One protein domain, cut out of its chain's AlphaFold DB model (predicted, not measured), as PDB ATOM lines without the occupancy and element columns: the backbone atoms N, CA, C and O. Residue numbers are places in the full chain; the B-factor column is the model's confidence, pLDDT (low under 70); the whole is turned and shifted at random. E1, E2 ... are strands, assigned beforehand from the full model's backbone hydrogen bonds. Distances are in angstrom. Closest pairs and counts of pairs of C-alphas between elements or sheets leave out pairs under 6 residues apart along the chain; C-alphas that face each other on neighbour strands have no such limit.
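AT A GLANCE: This is residues 503 to 600 of the 990 residues of an uncharacterized protein of Candidatus Roizmanbacteria bacterium RIFOXYD1_FULL_38_12 (UniProt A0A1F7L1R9). The model is a small, loose sandwich of two three-stranded sheets that lie face to face, E1, E4 and E3 in one layer and E2, E5 and E6 in the other, with their strands running along the length of the body. The link with Thr 514 and the link with Gly 559 lie at opposite ends of the length, and the long stretch of residues 575 to 595 folds back from the end of E5 to the start of E6. The printed part has 98 residues with six named strands, E1 to E6 in order along the chain, and no named helix; the class is all strand, though under half of the residues, 40 of 98, are in named elements. The sheets run E1 - E4 - E3 and E2 - E5 - E6, both antiparallel. The whole is only just compact, close to loose, with a radius of gyration of the C-alphas of 14.8 A, and elongated, with spans of 47 by 28 by 19 A.

IN THESE COORDINATES: E1 is residues 503 to 507, from C-alpha 503 at (255.868, 177.928, 190.325). E2 is residues 527 to 532, 16.0 A long. E3 is residues 537 to 543, 19.9 A long, and E4 is residues 547 to 554, 23.2 A long. E5, residues 565 to 574, is the longest strand at 30.0 A and begins at C-alpha 565, (251.686, 193.275, 193.423). E6 is residues 596 to 599 and ends at C-alpha 599, (249.871, 189.740, 194.045).

HOW THE PARTS SIT: E1 and E4 are antiparallel at 165 degrees, with N 504 and O 550 2.8 A apart, within hydrogen-bond range. E3 and E4 form a hairpin at 164 degrees, with N 542 and O 549 2.7 A apart. In the other sheet E5 is the inner strand, and its pairing is staggered: residues 569 to 574 pair with E2, residues 565 to 568 with E6. E2 and E5 are antiparallel at 162 degrees, with N 530 and O 571 2.8 A apart. E5 and E6, also a hairpin, stand at 152 degrees, with N 598 and O 566 2.8 A apart. Between the sheets, the closest C-alphas of E2 and E3 are those of Val 531 and Ser 539, 7.1 A apart. E4 and E5 are apart, as are E1 and E6.

THE WHOLE: The two C-alphas farthest apart, those of Thr 514 and Gly 559, are 49.0 A from each other. The printed part has no cut. The links E1 to E2 and E5 to E6 are long, with 19 and 21 residues; within the first, residues 510 to 511 pair with residues 516 to 517, antiparallel. The mean pLDDT of the printed part is 77.6, and 24 residues are under 70, among them residues 556 to 564 and 584 to 594.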
ATOM      1  N   ASN A 503     255.580 178.733 191.511       87.00
ATOM      2  CA  ASN A 503     255.868 177.928 190.325       87.00
ATOM      3  C   ASN A 503     254.889 178.265 189.193       87.00
ATOM      4  O   ASN A 503     253.675 178.156 189.364       87.00
ATOM      5  N   ILE A 504     255.428 178.641 188.034       83.25
ATOM      6  CA  ILE A 504     254.679 178.886 186.798       83.25
ATOM      7  C   ILE A 504     255.084 177.822 185.789       83.25
ATOM      8  O   ILE A 504     256.259 177.692 185.462       83.25
ATOM      9  N   GLN A 505     254.118 177.065 185.283       85.62
ATOM     10  CA  GLN A 505     254.375 175.972 184.351       85.62
ATOM     11  C   GLN A 505     253.280 175.869 183.296       85.62
ATOM     12  O   GLN A 505     252.116 176.177 183.558       85.62
ATOM     13  N   GLY A 506     253.647 175.374 182.120       83.00
ATOM     14  CA  GLY A 506     252.717 175.201 181.012       83.00
ATOM     15  C   GLY A 506     253.279 174.321 179.904       83.00
ATOM     16  O   GLY A 506     254.441 173.907 179.938       83.00
ATOM     17  N   LYS A 507     252.421 174.014 178.932       84.50
ATOM     18  CA  LYS A 507     252.780 173.244 177.734       84.50
ATOM     19  C   LYS A 507     253.036 174.172 176.556       84.50
ATOM     20  O   LYS A 507     252.415 175.229 176.472       84.50
ATOM     21  N   TYR A 508     253.880 173.744 175.624       84.88
ATOM     22  CA  TYR A 508     253.953 174.401 174.322       84.88
ATOM     23  C   TYR A 508     252.768 173.965 173.467       84.88
ATOM     24  O   TYR A 508     252.403 172.787 173.429       84.88
ATOM     25  N   ILE A 509     252.143 174.933 172.809       81.38
ATOM     26  CA  ILE A 509     250.977 174.716 171.967       81.38
ATOM     27  C   ILE A 509     251.217 175.490 170.680       81.38
ATOM     28  O   ILE A 509     251.533 176.676 170.719       81.38
ATOM     29  N   GLU A 510     251.080 174.809 169.550       83.00
ATOM     30  CA  GLU A 510     251.256 175.432 168.244       83.00
ATOM     31  C   GLU A 510     249.934 176.057 167.789       83.00
ATOM     32  O   GLU A 510     248.910 175.365 167.721       83.00
ATOM     33  N   ASP A 511     249.962 177.353 167.472       78.00
ATOM     34  CA  ASP A 511     248.839 178.069 166.869       78.00
ATOM     35  C   ASP A 511     248.861 177.878 165.342       78.00
ATOM     36  O   ASP A 511     249.790 178.305 164.658       78.00
ATOM     37  N   LEU A 512     247.830 177.225 164.803       79.06
ATOM     38  CA  LEU A 512     247.654 176.979 163.367       79.06
ATOM     39  C   LEU A 512     246.711 178.019 162.724       79.06
ATOM     40  O   LEU A 512     246.178 177.805 161.632       79.06
ATOM     41  N   GLY A 513     246.428 179.126 163.419       72.94
ATOM     42  CA  GLY A 513     245.604 180.255 162.983       72.94
ATOM     43  C   GLY A 513     244.093 180.043 163.136       72.94
ATOM     44  O   GLY A 513     243.394 180.924 163.627       72.94
ATOM     45  N   THR A 514     243.560 178.884 162.727       67.50
ATOM     46  CA  THR A 514     242.123 178.530 162.885       67.50
ATOM     47  C   THR A 514     241.872 177.408 163.896       67.50
ATOM     48  O   THR A 514     240.727 177.122 164.243       67.50
ATOM     49  N   SER A 515     242.938 176.759 164.362       73.69
ATOM     50  CA  SER A 515     242.935 175.678 165.351       73.69
ATOM     51  C   SER A 515     244.312 175.608 166.014       73.69
ATOM     52  O   SER A 515     245.213 176.347 165.625       73.69
ATOM     53  N   CYS A 516     244.495 174.721 166.988       76.94
ATOM     54  CA  CYS A 516     245.798 174.514 167.606       76.94
ATOM     55  C   CYS A 516     246.141 173.049 167.809       76.94
ATOM     56  O   CYS A 516     245.257 172.215 168.025       76.94
ATOM     57  N   SER A 517     247.442 172.773 167.864       80.25
ATOM     58  CA  SER A 517     247.994 171.471 168.227       80.25
ATOM     59  C   SER A 517     248.533 171.493 169.659       80.25
ATOM     60  O   SER A 517     249.527 172.149 169.955       80.25
ATOM     61  N   THR A 518     247.916 170.715 170.554       71.69
ATOM     62  CA  THR A 518     248.404 170.493 171.935       71.69
ATOM     63  C   THR A 518     249.517 169.438 172.019       71.69
ATOM     64  O   THR A 518     249.873 168.991 173.107       71.69
ATOM     65  N   SER A 519     250.001 168.977 170.866       69.44
ATOM     66  CA  SER A 519     250.992 167.907 170.692       69.44
ATOM     67  C   SER A 519     252.345 168.435 170.205       69.44
ATOM     68  O   SER A 519     253.134 167.683 169.636       69.44
ATOM     69  N   MET A 520     252.617 169.726 170.415       77.25
ATOM     70  CA  MET A 520     253.882 170.344 170.034       77.25
ATOM     71  C   MET A 520     255.034 169.764 170.861       77.25
ATOM     72  O   MET A 520     254.946 169.651 172.085       77.25
ATOM     73  N   ASN A 521     256.114 169.397 170.177       80.69
ATOM     74  CA  ASN A 521     257.359 168.964 170.792       80.69
ATOM     75  C   ASN A 521     258.487 169.789 170.178       80.69
ATOM     76  O   ASN A 521     258.663 169.773 168.959       80.69
ATOM     77  N   ILE A 522     259.208 170.521 171.012       82.88
ATOM     78  CA  ILE A 522     260.267 171.434 170.592       82.88
ATOM     79  C   ILE A 522     261.641 170.905 171.009       82.88
ATOM     80  O   ILE A 522     261.744 170.063 171.903       82.88
ATOM     81  N   ASP A 523     262.698 171.422 170.387       86.44
ATOM     82  CA  ASP A 523     264.058 171.297 170.907       86.44
ATOM     83  C   ASP A 523     264.286 172.358 172.007       86.44
ATOM     84  O   ASP A 523     264.296 173.555 171.702       86.44
ATOM     85  N   PRO A 524     264.458 171.974 173.286       84.06
ATOM     86  CA  PRO A 524     264.626 172.933 174.380       84.06
ATOM     87  C   PRO A 524     265.832 173.863 174.215       84.06
ATOM     88  O   PRO A 524     265.800 174.979 174.739       84.06
ATOM     89  N   ASP A 525     266.869 173.424 173.496       85.44
ATOM     90  CA  ASP A 525     268.103 174.189 173.292       85.44
ATOM     91  C   ASP A 525     267.929 175.307 172.249       85.44
ATOM     92  O   ASP A 525     268.700 176.264 172.229       85.44
ATOM     93  N   GLN A 526     266.895 175.216 171.408       85.12
ATOM     94  CA  GLN A 526     266.528 176.235 170.417       85.12
ATOM     95  C   GLN A 526     265.465 177.218 170.938       85.12
ATOM     96  O   GLN A 526     265.151 178.193 170.256       85.12
ATOM     97  N   LEU A 527     264.890 176.974 172.123       85.38
ATOM     98  CA  LEU A 527     263.940 177.882 172.766       85.38
ATOM     99  C   LEU A 527     264.689 178.878 173.644       85.38
ATOM    100  O   LEU A 527     265.159 178.525 174.730       85.38
ATOM    101  N   ASP A 528     264.727 180.140 173.237       85.75
ATOM    102  CA  ASP A 528     265.195 181.212 174.105       85.75
ATOM    103  C   ASP A 528     264.025 181.742 174.941       85.75
ATOM    104  O   ASP A 528     263.098 182.326 174.392       85.75
ATOM    105  N   LEU A 529     264.043 181.493 176.254       84.81
ATOM    106  CA  LEU A 529     262.995 181.899 177.198       84.81
ATOM    107  C   LEU A 529     263.570 182.988 178.098       84.81
ATOM    108  O   LEU A 529     264.445 182.710 178.921       84.81
ATOM    109  N   GLN A 530     263.052 184.198 177.952       85.00
ATOM    110  CA  GLN A 530     263.480 185.386 178.671       85.00
ATOM    111  C   GLN A 530     262.425 185.749 179.714       85.00
ATOM    112  O   GLN A 530     261.242 185.917 179.412       85.00
ATOM    113  N   VAL A 531     262.857 185.842 180.969       85.25
ATOM    114  CA  VAL A 531     261.991 186.174 182.104       85.25
ATOM    115  C   VAL A 531     262.498 187.454 182.730       85.25
ATOM    116  O   VAL A 531     263.597 187.472 183.285       85.25
ATOM    117  N   THR A 532     261.692 188.509 182.668       86.00
ATOM    118  CA  THR A 532     262.004 189.776 183.332       86.00
ATOM    119  C   THR A 532     261.179 189.879 184.605       86.00
ATOM    120  O   THR A 532     259.952 189.781 184.578       86.00
ATOM    121  N   VAL A 533     261.874 190.065 185.724       82.94
ATOM    122  CA  VAL A 533     261.302 190.216 187.064       82.94
ATOM    123  C   VAL A 533     261.838 191.494 187.712       82.94
ATOM    124  O   VAL A 533     262.929 191.945 187.352       82.94
ATOM    125  N   PRO A 534     261.083 192.111 188.635       79.56
ATOM    126  CA  PRO A 534     261.535 193.296 189.360       79.56
ATOM    127  C   PRO A 534     262.692 192.979 190.330       79.56
ATOM    128  O   PRO A 534     262.929 191.812 190.656       79.56
ATOM    129  N   PRO A 535     263.384 194.013 190.850       73.94
ATOM    130  CA  PRO A 535     264.316 193.865 191.970       73.94
ATOM    131  C   PRO A 535     263.672 193.145 193.170       73.94
ATOM    132  O   PRO A 535     262.487 193.336 193.438       73.94
ATOM    133  N   GLY A 536     264.440 192.305 193.872       72.94
ATOM    134  CA  GLY A 536     263.959 191.492 195.003       72.94
ATOM    135  C   GLY A 536     263.304 190.153 194.615       72.94
ATOM    136  O   GLY A 536     263.034 189.318 195.479       72.94
ATOM    137  N   VAL A 537     263.093 189.894 193.318       81.75
ATOM    138  CA  VAL A 537     262.579 188.613 192.811       81.75
ATOM    139  C   VAL A 537     263.629 187.945 191.934       81.75
ATOM    140  O   VAL A 537     264.158 188.543 191.001       81.75
ATOM    141  N   THR A 538     263.919 186.675 192.203       86.06
ATOM    142  CA  THR A 538     264.797 185.855 191.357       86.06
ATOM    143  C   THR A 538     263.981 184.795 190.629       86.06
ATOM    144  O   THR A 538     263.055 184.211 191.195       86.06
ATOM    145  N   SER A 539     264.298 184.553 189.357       86.44
ATOM    146  CA  SER A 539     263.626 183.556 188.524       86.44
ATOM    147  C   SER A 539     264.596 182.449 188.110       86.44
ATOM    148  O   SER A 539     265.767 182.679 187.817       86.44
ATOM    149  N   THR A 540     264.127 181.203 188.113       90.25
ATOM    150  CA  THR A 540     264.877 180.048 187.606       90.25
ATOM    151  C   THR A 540     263.944 179.166 186.794       90.25
ATOM    152  O   THR A 540     262.996 178.599 187.338       90.25
ATOM    153  N   CYS A 541     264.210 179.042 185.495       87.19
ATOM    154  CA  CYS A 541     263.367 178.291 184.568       87.19
ATOM    155  C   CYS A 541     264.036 177.012 184.077       87.19
ATOM    156  O   CYS A 541     265.233 176.965 183.806       87.19
ATOM    157  N   THR A 542     263.218 175.981 183.908       90.12
ATOM    158  CA  THR A 542     263.570 174.688 183.329       90.12
ATOM    159  C   THR A 542     262.703 174.443 182.100       90.12
ATOM    160  O   THR A 542     261.510 174.759 182.089       90.12
ATOM    161  N   LYS A 543     263.316 173.903 181.044       88.62
ATOM    162  CA  LYS A 543     262.678 173.637 179.752       88.62
ATOM    163  C   LYS A 543     262.763 172.141 179.475       88.62
ATOM    164  O   LYS A 543     263.802 171.523 179.685       88.62
ATOM    165  N   THR A 544     261.671 171.562 179.007       88.62
ATOM    166  CA  THR A 544     261.613 170.189 178.489       88.62
ATOM    167  C   THR A 544     261.085 170.231 177.057       88.62
ATOM    168  O   THR A 544     260.637 171.292 176.638       88.62
ATOM    169  N   PRO A 545     261.094 169.127 176.294       87.75
ATOM    170  CA  PRO A 545     260.578 169.139 174.923       87.75
ATOM    171  C   PRO A 545     259.081 169.482 174.792       87.75
ATOM    172  O   PRO A 545     258.651 169.994 173.766       87.75
ATOM    173  N   SER A 546     258.277 169.249 175.836       83.69
ATOM    174  CA  SER A 546     256.817 169.471 175.812       83.69
ATOM    175  C   SER A 546     256.329 170.591 176.736       83.69
ATOM    176  O   SER A 546     255.255 171.150 176.508       83.69
ATOM    177  N   ASN A 547     257.105 170.933 177.771       86.94
ATOM    178  CA  ASN A 547     256.680 171.832 178.843       86.94
ATOM    179  C   ASN A 547     257.806 172.780 179.287       86.94
ATOM    180  O   ASN A 547     258.992 172.460 179.149       86.94
ATOM    181  N   TYR A 548     257.432 173.867 179.957       86.44
ATOM    182  CA  TYR A 548     258.331 174.725 180.734       86.44
ATOM    183  C   TYR A 548     257.876 174.797 182.199       86.44
ATOM    184  O   TYR A 548     256.697 174.601 182.507       86.44
ATOM    185  N   SER A 549     258.810 175.085 183.104       88.00
ATOM    186  CA  SER A 549     258.522 175.354 184.514       88.00
ATOM    187  C   SER A 549     259.509 176.373 185.080       88.00
ATOM    188  O   SER A 549     260.719 176.158 185.028       88.00
ATOM    189  N   CYS A 550     259.000 177.474 185.618       87.38
ATOM    190  CA  CYS A 550     259.748 178.580 186.201       87.38
ATOM    191  C   CYS A 550     259.413 178.726 187.685       87.38
ATOM    192  O   CYS A 550     258.250 178.893 188.046       87.38
ATOM    193  N   ASN A 551     260.434 178.701 188.539       89.44
ATOM    194  CA  ASN A 551     260.325 179.043 189.952       89.44
ATOM    195  C   ASN A 551     260.703 180.510 190.157       89.44
ATOM    196  O   ASN A 551     261.760 180.942 189.699       89.44
ATOM    197  N   LEU A 552     259.858 181.249 190.867       87.12
ATOM    198  CA  LEU A 552     260.109 182.609 191.324       87.12
ATOM    199  C   LEU A 552     260.319 182.583 192.837       87.12
ATOM    200  O   LEU A 552     259.454 182.108 193.581       87.12
ATOM    201  N   ILE A 553     261.464 183.086 193.287       85.38
ATOM    202  CA  ILE A 553     261.790 183.255 194.702       85.38
ATOM    203  C   ILE A 553     261.731 184.748 195.000       85.38
ATOM    204  O   ILE A 553     262.479 185.533 194.418       85.38
ATOM    205  N   VAL A 554     260.819 185.116 195.893       80.94
ATOM    206  CA  VAL A 554     260.633 186.484 196.377       80.94
ATOM    207  C   VAL A 554     261.380 186.594 197.706       80.94
ATOM    208  O   VAL A 554     260.975 185.951 198.676       80.94
ATOM    209  N   ASP A 555     262.477 187.351 197.748       73.44
ATOM    210  CA  ASP A 555     263.247 187.551 198.980       73.44
ATOM    211  C   ASP A 555     262.667 188.723 199.770       73.44
ATOM    212  O   ASP A 555     262.927 189.877 199.452       73.44
ATOM    213  N   ASN A 556     261.888 188.407 200.805       69.62
ATOM    214  CA  ASN A 556     261.312 189.394 201.714       69.62
ATOM    215  C   ASN A 556     262.043 189.522 203.053       69.62
ATOM    216  O   ASN A 556     261.454 189.924 204.060       69.62
ATOM    217  N   GLN A 557     263.299 189.085 203.093       68.38
ATOM    218  CA  GLN A 557     264.164 189.170 204.265       68.38
ATOM    219  C   GLN A 557     265.409 190.029 203.999       68.38
ATOM    220  O   GLN A 557     266.081 190.422 204.953       68.38
ATOM    221  N   GLY A 558     265.692 190.348 202.730       62.44
ATOM    222  CA  GLY A 558     266.795 191.206 202.294       62.44
ATOM    223  C   GLY A 558     266.591 192.713 202.501       62.44
ATOM    224  O   GLY A 558     267.571 193.453 202.432       62.44
ATOM    225  N   GLY A 559     265.368 193.174 202.802       59.94
ATOM    226  CA  GLY A 559     265.061 194.586 203.068       59.94
ATOM    227  C   GLY A 559     264.787 195.434 201.820       59.94
ATOM    228  O   GLY A 559     264.695 196.659 201.930       59.94
ATOM    229  N   ASP A 560     264.652 194.807 200.651       66.12
ATOM    230  CA  ASP A 560     264.236 195.472 199.419       66.12
ATOM    231  C   ASP A 560     262.704 195.572 199.399       66.12
ATOM    232  O   ASP A 560     262.010 194.569 199.476       66.12
ATOM    233  N   CYS A 561     262.140 196.778 199.288       68.25
ATOM    234  CA  CYS A 561     260.684 196.956 199.321       68.25
ATOM    235  C   CYS A 561     260.004 196.375 198.070       68.25
ATOM    236  O   CYS A 561     259.856 197.062 197.055       68.25
ATOM    237  N   ILE A 562     259.549 195.122 198.153       69.56
ATOM    238  CA  ILE A 562     258.787 194.478 197.082       69.56
ATOM    239  C   ILE A 562     257.321 194.932 197.170       69.56
ATOM    240  O   ILE A 562     256.674 194.748 198.210       69.56
ATOM    241  N   PRO A 563     256.760 195.522 196.098       64.31
ATOM    242  CA  PRO A 563     255.380 195.978 196.104       64.31
ATOM    243  C   PRO A 563     254.397 194.800 196.265       64.31
ATOM    244  O   PRO A 563     254.685 193.672 195.858       64.31
ATOM    245  N   PRO A 564     253.199 195.044 196.831       64.44
ATOM    246  CA  PRO A 564     252.211 194.000 197.124       64.44
ATOM    247  C   PRO A 564     251.719 193.255 195.880       64.44
ATOM    248  O   PRO A 564     251.269 192.113 195.983       64.44
ATOM    249  N   CYS A 565     251.808 193.903 194.721       75.12
ATOM    250  CA  CYS A 565     251.686 193.275 193.423       75.12
ATOM    251  C   CYS A 565     252.878 193.692 192.569       75.12
ATOM    252  O   CYS A 565     253.280 194.856 192.606       75.12
ATOM    253  N   PHE A 566     253.412 192.762 191.792       77.12
ATOM    254  CA  PHE A 566     254.459 193.051 190.831       77.12
ATOM    255  C   PHE A 566     254.178 192.392 189.490       77.12
ATOM    256  O   PHE A 566     253.555 191.331 189.409       77.12
ATOM    257  N   ASP A 567     254.669 193.044 188.448       82.06
ATOM    258  CA  ASP A 567     254.536 192.589 187.079       82.06
ATOM    259  C   ASP A 567     255.771 191.787 186.683       82.06
ATOM    260  O   ASP A 567     256.909 192.171 186.961       82.06
ATOM    261  N   MET A 568     255.536 190.667 186.015       82.06
ATOM    262  CA  MET A 568     256.571 189.926 185.314       82.06
ATOM    263  C   MET A 568     256.228 189.866 183.832       82.06
ATOM    264  O   MET A 568     255.059 189.739 183.456       82.06
ATOM    265  N   THR A 569     257.257 189.902 182.994       78.94
ATOM    266  CA  THR A 569     257.110 189.608 181.571       78.94
ATOM    267  C   THR A 569     257.842 188.321 181.251       78.94
ATOM    268  O   THR A 569     258.958 188.059 181.714       78.94
ATOM    269  N   LEU A 570     257.167 187.484 180.477       75.25
ATOM    270  CA  LEU A 570     257.710 186.257 179.937       75.25
ATOM    271  C   LEU A 570     257.734 186.463 178.425       75.25
ATOM    272  O   LEU A 570     256.725 186.842 177.837       75.25
ATOM    273  N   SER A 571     258.868 186.247 177.778       77.94
ATOM    274  CA  SER A 571     258.962 186.267 176.321       77.94
ATOM    275  C   SER A 571     259.783 185.079 175.861       77.94
ATOM    276  O   SER A 571     260.661 184.595 176.577       77.94
ATOM    277  N   ALA A 572     259.455 184.545 174.689       79.06
ATOM    278  CA  ALA A 572     260.244 183.476 174.116       79.06
ATOM    279  C   ALA A 572     260.337 183.580 172.597       79.06
ATOM    280  O   ALA A 572     259.440 184.115 171.941       79.06
ATOM    281  N   THR A 573     261.431 183.056 172.050       84.12
ATOM    282  CA  THR A 573     261.640 182.886 170.607       84.12
ATOM    283  C   THR A 573     262.095 181.456 170.324       84.12
ATOM    284  O   THR A 573     262.804 180.853 171.133       84.12
ATOM    285  N   TYR A 574     261.640 180.881 169.208       85.12
ATOM    286  CA  TYR A 574     261.934 179.494 168.844       85.12
ATOM    287  C   TYR A 574     262.053 179.327 167.324       85.12
ATOM    288  O   TYR A 574     261.048 179.343 166.615       85.12
ATOM    289  N   GLY A 575     263.275 179.128 166.822       80.94
ATOM    290  CA  GLY A 575     263.534 178.876 165.396       80.94
ATOM    291  C   GLY A 575     262.913 179.923 164.459       80.94
ATOM    292  O   GLY A 575     263.089 181.120 164.665       80.94
ATOM    293  N   ASP A 576     262.177 179.457 163.442       72.25
ATOM    294  CA  ASP A 576     261.481 180.297 162.449       72.25
ATOM    295  C   ASP A 576     260.068 180.746 162.893       72.25
ATOM    296  O   ASP A 576     259.345 181.380 162.118       72.25
ATOM    297  N   TYR A 577     259.637 180.412 164.118       70.12
ATOM    298  CA  TYR A 577     258.370 180.906 164.661       70.12
ATOM    299  C   TYR A 577     258.498 182.395 165.024       70.12
ATOM    300  O   TYR A 577     259.565 182.870 165.413       70.12
ATOM    301  N   GLY A 578     257.395 183.143 164.903       67.25
ATOM    302  CA  GLY A 578     257.315 184.517 165.414       67.25
ATOM    303  C   GLY A 578     257.464 184.585 166.941       67.25
ATOM    304  O   GLY A 578     257.658 183.566 167.604       67.25
ATOM    305  N   ASN A 579     257.351 185.790 167.514       68.50
ATOM    306  CA  ASN A 579     257.348 185.959 168.973       68.50
ATOM    307  C   ASN A 579     256.296 185.038 169.611       68.50
ATOM    308  O   ASN A 579     255.155 184.985 169.153       68.50
ATOM    309  N   VAL A 580     256.699 184.291 170.641       73.06
ATOM    310  CA  VAL A 580     255.812 183.360 171.341       73.06
ATOM    311  C   VAL A 580     254.863 184.149 172.237       73.06
ATOM    312  O   VAL A 580     255.304 184.904 173.103       73.06
ATOM    313  N   ASP A 581     253.567 183.922 172.050       73.12
ATOM    314  CA  ASP A 581     252.506 184.554 172.826       73.12
ATOM    315  C   ASP A 581     252.074 183.686 174.016       73.12
ATOM    316  O   ASP A 581     251.824 182.485 173.879       73.12
ATOM    317  N   TRP A 582     251.905 184.303 175.188       73.88
ATOM    318  CA  TRP A 582     251.447 183.613 176.396       73.88
ATOM    319  C   TRP A 582     249.933 183.679 176.551       73.88
ATOM    320  O   TRP A 582     249.306 184.720 176.339       73.88
ATOM    321  N   ARG A 583     249.345 182.552 176.967       72.88
ATOM    322  CA  ARG A 583     247.901 182.414 177.196       72.88
ATOM    323  C   ARG A 583     247.617 181.722 178.525       72.88
ATOM    324  O   ARG A 583     248.377 180.861 178.969       72.88
ATOM    325  N   GLN A 584     246.502 182.085 179.159       69.75
ATOM    326  CA  GLN A 584     246.074 181.467 180.416       69.75
ATOM    327  C   GLN A 584     245.503 180.054 180.201       69.75
ATOM    328  O   GLN A 584     244.957 179.724 179.150       69.75
ATOM    329  N   SER A 585     245.589 179.219 181.243       66.19
ATOM    330  CA  SER A 585     244.866 177.940 181.364       66.19
ATOM    331  C   SER A 585     245.231 176.824 180.371       66.19
ATOM    332  O   SER A 585     244.476 175.860 180.254       66.19
ATOM    333  N   ASN A 586     246.385 176.892 179.693       69.06
ATOM    334  CA  ASN A 586     246.806 175.907 178.677       69.06
ATOM    335  C   ASN A 586     245.754 175.698 177.561       69.06
ATOM    336  O   ASN A 586     245.596 174.584 177.057       69.06
ATOM    337  N   GLN A 587     244.994 176.740 177.213       66.62
ATOM    338  CA  GLN A 587     243.948 176.685 176.192       66.62
ATOM    339  C   GLN A 587     244.385 177.339 174.885       66.62
ATOM    340  O   GLN A 587     245.301 178.161 174.852       66.62
ATOM    341  N   CYS A 588     243.682 176.978 173.813       66.81
ATOM    342  CA  CYS A 588     243.847 177.606 172.517       66.81
ATOM    343  C   CYS A 588     242.723 178.573 172.185       66.81
ATOM    344  O   CYS A 588     241.549 178.228 172.290       66.81
ATOM    345  N   GLY A 589     243.110 179.787 171.790       63.06
ATOM    346  CA  GLY A 589     242.250 180.973 171.875       63.06
ATOM    347  C   GLY A 589     242.197 181.545 173.302       63.06
ATOM    348  O   GLY A 589     242.185 180.790 174.268       63.06
ATOM    349  N   GLY A 590     242.223 182.874 173.442       58.84
ATOM    350  CA  GLY A 590     242.230 183.580 174.733       58.84
ATOM    351  C   GLY A 590     242.859 184.973 174.625       58.84
ATOM    352  O   GLY A 590     243.411 185.305 173.577       58.84
ATOM    353  N   GLU A 591     242.765 185.786 175.681       59.09
ATOM    354  CA  GLU A 591     243.445 187.089 175.721       59.09
ATOM    355  C   GLU A 591     244.968 186.908 175.788       59.09
ATOM    356  O   GLU A 591     245.477 186.074 176.541       59.09
ATOM    357  N   TYR A 592     245.679 187.684 174.969       67.38
ATOM    358  CA  TYR A 592     247.137 187.763 174.974       67.38
ATOM    359  C   TYR A 592     247.613 188.419 176.268       67.38
ATOM    360  O   TYR A 592     247.129 189.493 176.625       67.38
ATOM    361  N   LEU A 593     248.577 187.796 176.947       64.50
ATOM    362  CA  LEU A 593     249.195 188.374 178.136       64.50
ATOM    363  C   LEU A 593     250.658 188.701 177.874       64.50
ATOM    364  O   LEU A 593     251.512 187.820 177.856       64.50
ATOM    365  N   GLU A 594     250.937 189.989 177.706       69.88
ATOM    366  CA  GLU A 594     252.305 190.518 177.664       69.88
ATOM    367  C   GLU A 594     252.886 190.677 179.083       69.88
ATOM    368  O   GLU A 594     254.097 190.595 179.290       69.88
ATOM    369  N   ILE A 595     252.007 190.852 180.077       76.12
ATOM    370  CA  ILE A 595     252.340 191.069 181.486       76.12
ATOM    371  C   ILE A 595     251.517 190.114 182.354       76.12
ATOM    372  O   ILE A 595     250.299 190.000 182.195       76.12
ATOM    373  N   ILE A 596     252.182 189.445 183.295       75.56
ATOM    374  CA  ILE A 596     251.545 188.662 184.357       75.56
ATOM    375  C   ILE A 596     251.724 189.433 185.667       75.56
ATOM    376  O   ILE A 596     252.846 189.594 186.144       75.56
ATOM    377  N   THR A 597     250.623 189.879 186.268       81.62
ATOM    378  CA  THR A 597     250.643 190.525 187.586       81.62
ATOM    379  C   THR A 597     250.487 189.479 188.686       81.62
ATOM    380  O   THR A 597     249.495 188.747 188.735       81.62
ATOM    381  N   ILE A 598     251.453 189.424 189.598       78.00
ATOM    382  CA  ILE A 598     251.450 188.550 190.772       78.00
ATOM    383  C   ILE A 598     251.201 189.408 192.005       78.00
ATOM    384  O   ILE A 598     251.975 190.317 192.287       78.00
ATOM    385  N   CYS A 599     250.159 189.087 192.771       74.62
ATOM    386  CA  CYS A 599     249.871 189.740 194.045       74.62
ATOM    387  C   CYS A 599     250.129 188.787 195.213       74.62
ATOM    388  O   CYS A 599     249.580 187.684 195.262       74.62
ATOM    389  N   LEU A 600     250.945 189.227 196.170       70.88
ATOM    390  CA  LEU A 600     251.294 188.461 197.361       70.88
ATOM    391  C   LEU A 600     250.339 188.808 198.508       70.88
ATOM    392  O   LEU A 600     250.079 189.975 198.810       70.88
TER     393      LEU A 600